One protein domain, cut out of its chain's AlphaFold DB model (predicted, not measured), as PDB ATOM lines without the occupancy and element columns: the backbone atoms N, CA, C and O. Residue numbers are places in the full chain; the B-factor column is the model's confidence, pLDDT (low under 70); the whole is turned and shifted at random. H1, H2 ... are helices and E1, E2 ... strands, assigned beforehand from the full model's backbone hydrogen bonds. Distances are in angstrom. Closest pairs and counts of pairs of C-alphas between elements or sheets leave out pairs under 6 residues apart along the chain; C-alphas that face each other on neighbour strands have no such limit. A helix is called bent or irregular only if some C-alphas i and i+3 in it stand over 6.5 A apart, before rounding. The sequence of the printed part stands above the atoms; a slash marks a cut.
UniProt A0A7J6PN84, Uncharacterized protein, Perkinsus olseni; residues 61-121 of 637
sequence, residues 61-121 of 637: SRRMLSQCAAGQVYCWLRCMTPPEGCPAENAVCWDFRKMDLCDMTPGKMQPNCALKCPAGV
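Overview. This is residues 61 to 121 of the 637 residues of an uncharacterized protein of Perkinsus olseni (UniProt A0A7J6PN84). With little regular structure, two small hairpins, E3-E4 and E1-E2, meet in a loop-rich body; the irregular helix H1 packs on E1, away from E3 and E4. The 61 printed residues run H1, E1, E2, E3, E4; both sheets are antiparallel. The class is mixed, with 21 residues in named elements. The whole is compact, radius of gyration of the C-alphas 11.2 A, spanning 27 by 26 by 15 A.

Along the chain. E3, residues 92 to 95, spans 10.0 A; E4, 113 to 116, 9.2 A, ending at C-alpha (-9.559, 14.308, 16.538). E1 is 73 to 75, E2 78 to 80. H1, 61 to 67, 11.5 A, begins at C-alpha (-14.328, 26.125, 24.055); C-alphas 63 and 66 are 7.2 A apart.

Arrangement. In hairpin E3-E4, at 135 degrees, N 92 and O 116 are 2.9 A apart. In hairpin E1-E2, at 132 degrees, N 75 and O 78 are 2.8 A apart. The closest C-alphas of E1 and E3, Cys 75 and Cys 93, are 5.8 A apart; of H1 and E1, Leu 65 and Tyr 74, 6.5 A. H1 is apart from E3 and E4. In H1, 0 of 3 O i to N i+4 pairs and 2 of 4 O i to N i+3 pairs are within hydrogen-bond range.

Size, cuts and confidence. C-alphas 85 and 107, the farthest apart, are 31.7 A apart. The printed part has no cut. Links E2 to E3 and E3 to E4 are long. pLDDT is under 70 at 61 to 66 and 119 to 121.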
ATOM      1  N   SER A  61     -15.570  26.196  24.847       46.94
ATOM      2  CA  SER A  61     -14.328  26.125  24.055       46.94
ATOM      3  C   SER A  61     -14.105  27.382  23.202       46.94
ATOM      4  O   SER A  61     -12.976  27.854  23.071       46.94
ATOM      5  N   ARG A  62     -15.184  28.010  22.706       49.50
ATOM      6  CA  ARG A  62     -15.102  29.245  21.909       49.50
ATOM      7  C   ARG A  62     -14.569  30.463  22.677       49.50
ATOM      8  O   ARG A  62     -14.093  31.394  22.036       49.50
ATOM      9  N   ARG A  63     -14.595  30.489  24.019       48.81
ATOM     10  CA  ARG A  63     -14.111  31.651  24.799       48.81
ATOM     11  C   ARG A  63     -12.590  31.715  24.990       48.81
ATOM     12  O   ARG A  63     -12.107  32.778  25.360       48.81
ATOM     13  N   MET A  64     -11.840  30.645  24.708       57.22
ATOM     14  CA  MET A  64     -10.363  30.669  24.721       57.22
ATOM     15  C   MET A  64      -9.721  30.763  23.325       57.22
ATOM     16  O   MET A  64      -8.499  30.813  23.218       57.22
ATOM     17  N   LEU A  65     -10.523  30.873  22.255       55.12
ATOM     18  CA  LEU A  65     -10.026  31.029  20.878       55.12
ATOM     19  C   LEU A  65      -9.102  32.246  20.684       55.12
ATOM     20  O   LEU A  65      -8.250  32.217  19.805       55.12
ATOM     21  N   SER A  66      -9.221  33.290  21.511       67.06
ATOM     22  CA  SER A  66      -8.390  34.501  21.418       67.06
ATOM     23  C   SER A  66      -6.907  34.298  21.759       67.06
ATOM     24  O   SER A  66      -6.120  35.215  21.535       67.06
ATOM     25  N   GLN A  67      -6.511  33.139  22.299       83.06
ATOM     26  CA  GLN A  67      -5.114  32.838  22.639       83.06
ATOM     27  C   GLN A  67      -4.374  32.005  21.579       83.06
ATOM     28  O   GLN A  67      -3.166  31.813  21.706       83.06
ATOM     29  N   CYS A  68      -5.065  31.518  20.543       92.56
ATOM     30  CA  CYS A  68      -4.464  30.697  19.494       92.56
ATOM     31  C   CYS A  68      -4.314  31.451  18.173       92.56
ATOM     32  O   CYS A  68      -5.083  32.360  17.863       92.56
ATOM     33  N   ALA A  69      -3.313  31.063  17.377       94.00
ATOM     34  CA  ALA A  69      -3.137  31.612  16.038       94.00
ATOM     35  C   ALA A  69      -4.299  31.195  15.117       94.00
ATOM     36  O   ALA A  69      -4.947  30.168  15.336       94.00
ATOM     37  N   ALA A  70      -4.545  31.972  14.059       91.44
ATOM     38  CA  ALA A  70      -5.565  31.643  13.067       91.44
ATOM     39  C   ALA A  70      -5.344  30.224  12.502       91.44
ATOM     40  O   ALA A  70      -4.242  29.887  12.073       91.44
ATOM     41  N   GLY A  71      -6.389  29.392  12.534       90.00
ATOM     42  CA  GLY A  71      -6.333  27.985  12.119       90.00
ATOM     43  C   GLY A  71      -5.903  26.984  13.201       90.00
ATOM     44  O   GLY A  71      -5.906  25.788  12.930       90.00
ATOM     45  N   GLN A  72      -5.571  27.418  14.422       94.19
ATOM     46  CA  GLN A  72      -5.313  26.523  15.559       94.19
ATOM     47  C   GLN A  72      -6.533  26.394  16.478       94.19
ATOM     48  O   GLN A  72      -7.302  27.337  16.659       94.19
ATOM     49  N   VAL A  73      -6.665  25.234  17.121       92.50
ATOM     50  CA  VAL A  73      -7.702  24.947  18.118       92.50
ATOM     51  C   VAL A  73      -7.053  24.818  19.492       92.50
ATOM     52  O   VAL A  73      -6.026  24.154  19.648       92.50
ATOM     53  N   TYR A  74      -7.649  25.455  20.503       91.56
ATOM     54  CA  TYR A  74      -7.193  25.316  21.883       91.56
ATOM     55  C   TYR A  74      -7.591  23.939  22.414       91.56
ATOM     56  O   TYR A  74      -8.756  23.684  22.720       91.56
ATOM     57  N   CYS A  75      -6.611  23.049  22.510       92.44
ATOM     58  CA  CYS A  75      -6.786  21.693  22.985       92.44
ATOM     59  C   CYS A  75      -5.758  21.366  24.053       92.44
ATOM     60  O   CYS A  75      -4.559  21.572  23.876       92.44
ATOM     61  N   TRP A  76      -6.220  20.814  25.171       86.88
ATOM     62  CA  TRP A  76      -5.320  20.298  26.196       86.88
ATOM     63  C   TRP A  76      -4.322  21.349  26.752       86.88
ATOM     64  O   TRP A  76      -3.113  21.124  26.835       86.88
ATOM     65  N   LEU A  77      -4.830  22.539  27.103       85.81
ATOM     66  CA  LEU A  77      -4.047  23.707  27.554       85.81
ATOM     67  C   LEU A  77      -2.977  24.200  26.553       85.81
ATOM     68  O   LEU A  77      -2.056  24.926  26.931       85.81
ATOM     69  N   ARG A  78      -3.071  23.811  25.276       90.56
ATOM     70  CA  ARG A  78      -2.144  24.195  24.205       90.56
ATOM     71  C   ARG A  78      -2.916  24.552  22.939       90.56
ATOM     72  O   ARG A  78      -3.991  24.028  22.682       90.56
ATOM     73  N   CYS A  79      -2.355  25.422  22.114       93.94
ATOM     74  CA  CYS A  79      -2.857  25.607  20.758       93.94
ATOM     75  C   CYS A  79      -2.275  24.503  19.873       93.94
ATOM     76  O   CYS A  79      -1.055  24.347  19.798       93.94
ATOM     77  N   MET A  80      -3.142  23.717  19.243       94.44
ATOM     78  CA  MET A  80      -2.770  22.645  18.322       94.44
ATOM     79  C   MET A  80      -3.335  22.954  16.937       94.44
ATOM     80  O   MET A  80      -4.472  23.411  16.809       94.44
ATOM     81  N   THR A  81      -2.556  22.707  15.889       95.50
ATOM     82  CA  THR A  81      -3.072  22.679  14.518       95.50
ATOM     83  C   THR A  81      -3.936  21.425  14.336       95.50
ATOM     84  O   THR A  81      -3.500  20.342  14.741       95.50
ATOM     85  N   PRO A  82      -5.146  21.527  13.756       94.25
ATOM     86  CA  PRO A  82      -5.898  20.350  13.338       94.25
ATOM     87  C   PRO A  82      -5.133  19.601  12.229       94.25
ATOM     88  O   PRO A  82      -4.315  20.210  11.533       94.25
ATOM     89  N   PRO A  83      -5.364  18.285  12.063       91.75
ATOM     90  CA  PRO A  83      -4.779  17.525  10.962       91.75
ATOM     91  C   PRO A  83      -5.260  18.052   9.599       91.75
ATOM     92  O   PRO A  83      -6.353  18.610   9.486       91.75
ATOM     93  N   GLU A  84      -4.446  17.855   8.558       90.94
ATOM     94  CA  GLU A  84      -4.798  18.240   7.186       90.94
ATOM     95  C   GLU A  84      -6.135  17.610   6.757       90.94
ATOM     96  O   GLU A  84      -6.434  16.462   7.090       90.94
ATOM     97  N   GLY A  85      -6.963  18.384   6.051       87.94
ATOM     98  CA  GLY A  85      -8.324  17.988   5.670       87.94
ATOM     99  C   GLY A  85      -9.407  18.258   6.725       87.94
ATOM    100  O   GLY A  85     -10.580  18.045   6.439       87.94
ATOM    101  N   CYS A  86      -9.059  18.765   7.913       90.44
ATOM    102  CA  CYS A  86     -10.029  19.074   8.963       90.44
ATOM    103  C   CYS A  86     -10.093  20.580   9.286       90.44
ATOM    104  O   CYS A  86      -9.120  21.136   9.806       90.44
ATOM    105  N   PRO A  87     -11.225  21.266   9.034       90.25
ATOM    106  CA  PRO A  87     -11.366  22.672   9.389       90.25
ATOM    107  C   PRO A  87     -11.401  22.842  10.915       90.25
ATOM    108  O   PRO A  87     -12.031  22.071  11.643       90.25
ATOM    109  N   ALA A  88     -10.734  23.890  11.408       90.06
ATOM    110  CA  ALA A  88     -10.535  24.147  12.839       90.06
ATOM    111  C   ALA A  88     -11.844  24.283  13.648       90.06
ATOM    112  O   ALA A  88     -11.851  24.090  14.859       90.06
ATOM    113  N   GLU A  89     -12.961  24.587  12.989       88.44
ATOM    114  CA  GLU A  89     -14.290  24.675  13.603       88.44
ATOM    115  C   GLU A  89     -14.910  23.320  13.988       88.44
ATOM    116  O   GLU A  89     -15.784  23.292  14.856       88.44
ATOM    117  N   ASN A  90     -14.430  22.216  13.399       89.75
ATOM    118  CA  ASN A  90     -14.966  20.864  13.601       89.75
ATOM    119  C   ASN A  90     -14.032  19.938  14.401       89.75
ATOM    120  O   ASN A  90     -14.455  18.863  14.825       89.75
ATOM    121  N   ALA A  91     -12.775  20.325  14.631       92.56
ATOM    122  CA  ALA A  91     -11.844  19.518  15.414       92.56
ATOM    123  C   ALA A  91     -12.202  19.543  16.913       92.56
ATOM    124  O   ALA A  91     -12.381  20.605  17.510       92.56
ATOM    125  N   VAL A  92     -12.263  18.365  17.542       93.69
ATOM    126  CA  VAL A  92     -12.591  18.197  18.967       93.69
ATOM    127  C   VAL A  92     -11.445  17.537  19.730       93.69
ATOM    128  O   VAL A  92     -10.656  16.771  19.182       93.69
ATOM    129  N   CYS A  93     -11.349  17.821  21.025       94.06
ATOM    130  CA  CYS A  93     -10.360  17.198  21.902       94.06
ATOM    131  C   CYS A  93     -10.822  15.813  22.353       94.06
ATOM    132  O   CYS A  93     -11.835  15.699  23.044       94.06
ATOM    133  N   TRP A  94     -10.056  14.782  22.002       94.12
ATOM    134  CA  TRP A  94     -10.395  13.379  22.229       94.12
ATOM    135  C   TRP A  94      -9.307  12.659  23.042       94.12
ATOM    136  O   TRP A  94      -8.122  12.739  22.711       94.12
ATOM    137  N   ASP A  95      -9.693  11.948  24.108       93.94
ATOM    138  CA  ASP A  95      -8.787  11.092  24.888       93.94
ATOM    139  C   ASP A  95      -8.761   9.692  24.262       93.94
ATOM    140  O   ASP A  95      -9.677   8.879  24.423       93.94
ATOM    141  N   PHE A  96      -7.667   9.391  23.562       86.75
ATOM    142  CA  PHE A  96      -7.478   8.123  22.854       86.75
ATOM    143  C   PHE A  96      -7.417   6.895  23.777       86.75
ATOM    144  O   PHE A  96      -7.589   5.778  23.294       86.75
ATOM    145  N   ARG A  97      -7.206   7.057  25.095       85.56
ATOM    146  CA  ARG A  97      -7.296   5.937  26.053       85.56
ATOM    147  C   ARG A  97      -8.702   5.706  26.589       85.56
ATOM    148  O   ARG A  97      -8.995   4.587  27.001       85.56
ATOM    149  N   LYS A  98      -9.539   6.744  26.643       88.75
ATOM    150  CA  LYS A  98     -10.908   6.648  27.175       88.75
ATOM    151  C   LYS A  98     -11.972   6.465  26.102       88.75
ATOM    152  O   LYS A  98     -13.055   6.014  26.450       88.75
ATOM    153  N   MET A  99     -11.654   6.768  24.839       85.12
ATOM    154  CA  MET A  99     -12.627   6.835  23.739       85.12
ATOM    155  C   MET A  99     -13.744   7.857  24.023       85.12
ATOM    156  O   MET A  99     -14.911   7.590  23.754       85.12
ATOM    157  N   ASP A 100     -13.381   9.013  24.581       90.94
ATOM    158  CA  ASP A 100     -14.317  10.058  25.017       90.94
ATOM    159  C   ASP A 100     -13.713  11.459  24.786       90.94
ATOM    160  O   ASP A 100     -12.508  11.591  24.528       90.94
ATOM    161  N   LEU A 101     -14.526  12.512  24.901       91.38
ATOM    162  CA  LEU A 101     -14.036  13.888  24.927       91.38
ATOM    163  C   LEU A 101     -13.100  14.096  26.126       91.38
ATOM    164  O   LEU A 101     -13.315  13.576  27.222       91.38
ATOM    165  N   CYS A 102     -12.059  14.904  25.934       91.94
ATOM    166  CA  CYS A 102     -11.157  15.237  27.032       91.94
ATOM    167  C   CYS A 102     -11.875  16.054  28.114       91.94
ATOM    168  O   CYS A 102     -12.506  17.073  27.827       91.94
ATOM    169  N   ASP A 103     -11.694  15.656  29.372       89.12
ATOM    170  CA  ASP A 103     -12.181  16.409  30.532       89.12
ATOM    171  C   ASP A 103     -11.417  17.739  30.625       89.12
ATOM    172  O   ASP A 103     -10.239  17.758  30.993       89.12
ATOM    173  N   MET A 104     -12.081  18.844  30.279       81.50
ATOM    174  CA  MET A 104     -11.510  20.194  30.342       81.50
ATOM    175  C   MET A 104     -11.614  20.844  31.733       81.50
ATOM    176  O   MET A 104     -11.388  22.048  31.864       81.50
ATOM    177  N   THR A 105     -11.925  20.077  32.787       85.44
ATOM    178  CA  THR A 105     -11.897  20.584  34.169       85.44
ATOM    179  C   THR A 105     -10.507  21.149  34.506       85.44
ATOM    180  O   THR A 105      -9.520  20.406  34.427       85.44
ATOM    181  N   PRO A 106     -10.396  22.423  34.940       79.75
ATOM    182  CA  PRO A 106      -9.117  23.030  35.302       79.75
ATOM    183  C   PRO A 106      -8.337  22.203  36.333       79.75
ATOM    184  O   PRO A 106      -8.895  21.725  37.319       79.75
ATOM    185  N   GLY A 107      -7.028  22.047  36.116       81.31
ATOM    186  CA  GLY A 107      -6.112  21.401  37.064       81.31
ATOM    187  C   GLY A 107      -5.989  19.874  36.967       81.31
ATOM    188  O   GLY A 107      -5.036  19.322  37.513       81.31
ATOM    189  N   LYS A 108      -6.863  19.168  36.236       84.62
ATOM    190  CA  LYS A 108      -6.588  17.767  35.859       84.62
ATOM    191  C   LYS A 108      -5.592  17.721  34.703       84.62
ATOM    192  O   LYS A 108      -5.637  18.576  33.827       84.62
ATOM    193  N   MET A 109      -4.739  16.690  34.660       81.12
ATOM    194  CA  MET A 109      -3.894  16.398  33.495       81.12
ATOM    195  C   MET A 109      -4.200  15.035  32.845       81.12
ATOM    196  O   MET A 109      -4.199  14.005  33.513       81.12
ATOM    197  N   GLN A 110      -4.441  15.036  31.529       88.56
ATOM    198  CA  GLN A 110      -4.723  13.882  30.668       88.56
ATOM    199  C   GLN A 110      -3.743  13.879  29.477       88.56
ATOM    200  O   GLN A 110      -4.043  14.433  28.423       88.56
ATOM    201  N   PRO A 111      -2.558  13.250  29.601       87.81
ATOM    202  CA  PRO A 111      -1.501  13.334  28.585       87.81
ATOM    203  C   PRO A 111      -1.810  12.613  27.257       87.81
ATOM    204  O   PRO A 111      -0.978  12.638  26.359       87.81
ATOM    205  N   ASN A 112      -2.973  11.960  27.128       92.12
ATOM    206  CA  ASN A 112      -3.412  11.261  25.910       92.12
ATOM    207  C   ASN A 112      -4.516  12.021  25.149       92.12
ATOM    208  O   ASN A 112      -5.116  11.466  24.231       92.12
ATOM    209  N   CYS A 113      -4.808  13.258  25.559       93.62
ATOM    210  CA  CYS A 113      -5.723  14.134  24.846       93.62
ATOM    211  C   CYS A 113      -5.045  14.713  23.598       93.62
ATOM    212  O   CYS A 113      -3.993  15.346  23.708       93.62
ATOM    213  N   ALA A 114      -5.654  14.539  22.427       94.25
ATOM    214  CA  ALA A 114      -5.226  15.195  21.194       94.25
ATOM    215  C   ALA A 114      -6.437  15.562  20.322       94.25
ATOM    216  O   ALA A 114      -7.553  15.093  20.557       94.25
ATOM    217  N   LEU A 115      -6.226  16.425  19.324       94.19
ATOM    218  CA  LEU A 115      -7.273  16.767  18.364       94.19
ATOM    219  C   LEU A 115      -7.647  15.542  17.522       94.19
ATOM    220  O   LEU A 115      -6.790  14.912  16.903       94.19
ATOM    221  N   LYS A 116      -8.943  15.248  17.471       93.06
ATOM    222  CA  LYS A 116      -9.559  14.308  16.538       93.06
ATOM    223  C   LYS A 116     -10.666  15.038  15.792       93.06
ATOM    224  O   LYS A 116     -11.372  15.866  16.363       93.06
ATOM    225  N   CYS A 117     -10.836  14.704  14.525       90.31
ATOM    226  CA  CYS A 117     -11.931  15.225  13.726       90.31
ATOM    227  C   CYS A 117     -13.047  14.174  13.670       90.31
ATOM    228  O   CYS A 117     -12.751  13.001  13.415       90.31
ATOM    229  N   PRO A 118     -14.302  14.540  13.990       83.88
ATOM    230  CA  PRO A 118     -15.434  13.639  13.833       83.88
ATOM    231  C   PRO A 118     -15.620  13.360  12.338       83.88
ATOM    232  O   PRO A 118     -15.516  14.269  11.519       83.88
ATOM    233  N   ALA A 119     -15.873  12.102  11.979       69.88
ATOM    234  CA  ALA A 119     -15.746  11.609  10.604       69.88
ATOM    235  C   ALA A 119     -16.834  12.099   9.618       69.88
ATOM    236  O   ALA A 119     -16.863  11.648   8.482       69.88
ATOM    237  N   GLY A 120     -17.718  13.012  10.036       63.72
ATOM    238  CA  GLY A 120     -18.886  13.463   9.270       63.72
ATOM    239  C   GLY A 120     -18.775  14.860   8.655       63.72
ATOM    240  O   GLY A 120     -19.807  15.475   8.408       63.72
ATOM    241  N   VAL A 121     -17.564  15.411   8.478       55.12
ATOM    242  CA  VAL A 121     -17.380  16.740   7.851       55.12
ATOM    243  C   VAL A 121     -16.265  16.768   6.801       55.12
ATOM    244  O   VAL A 121     -15.460  17.696   6.741       55.12
TER     245      VAL A 121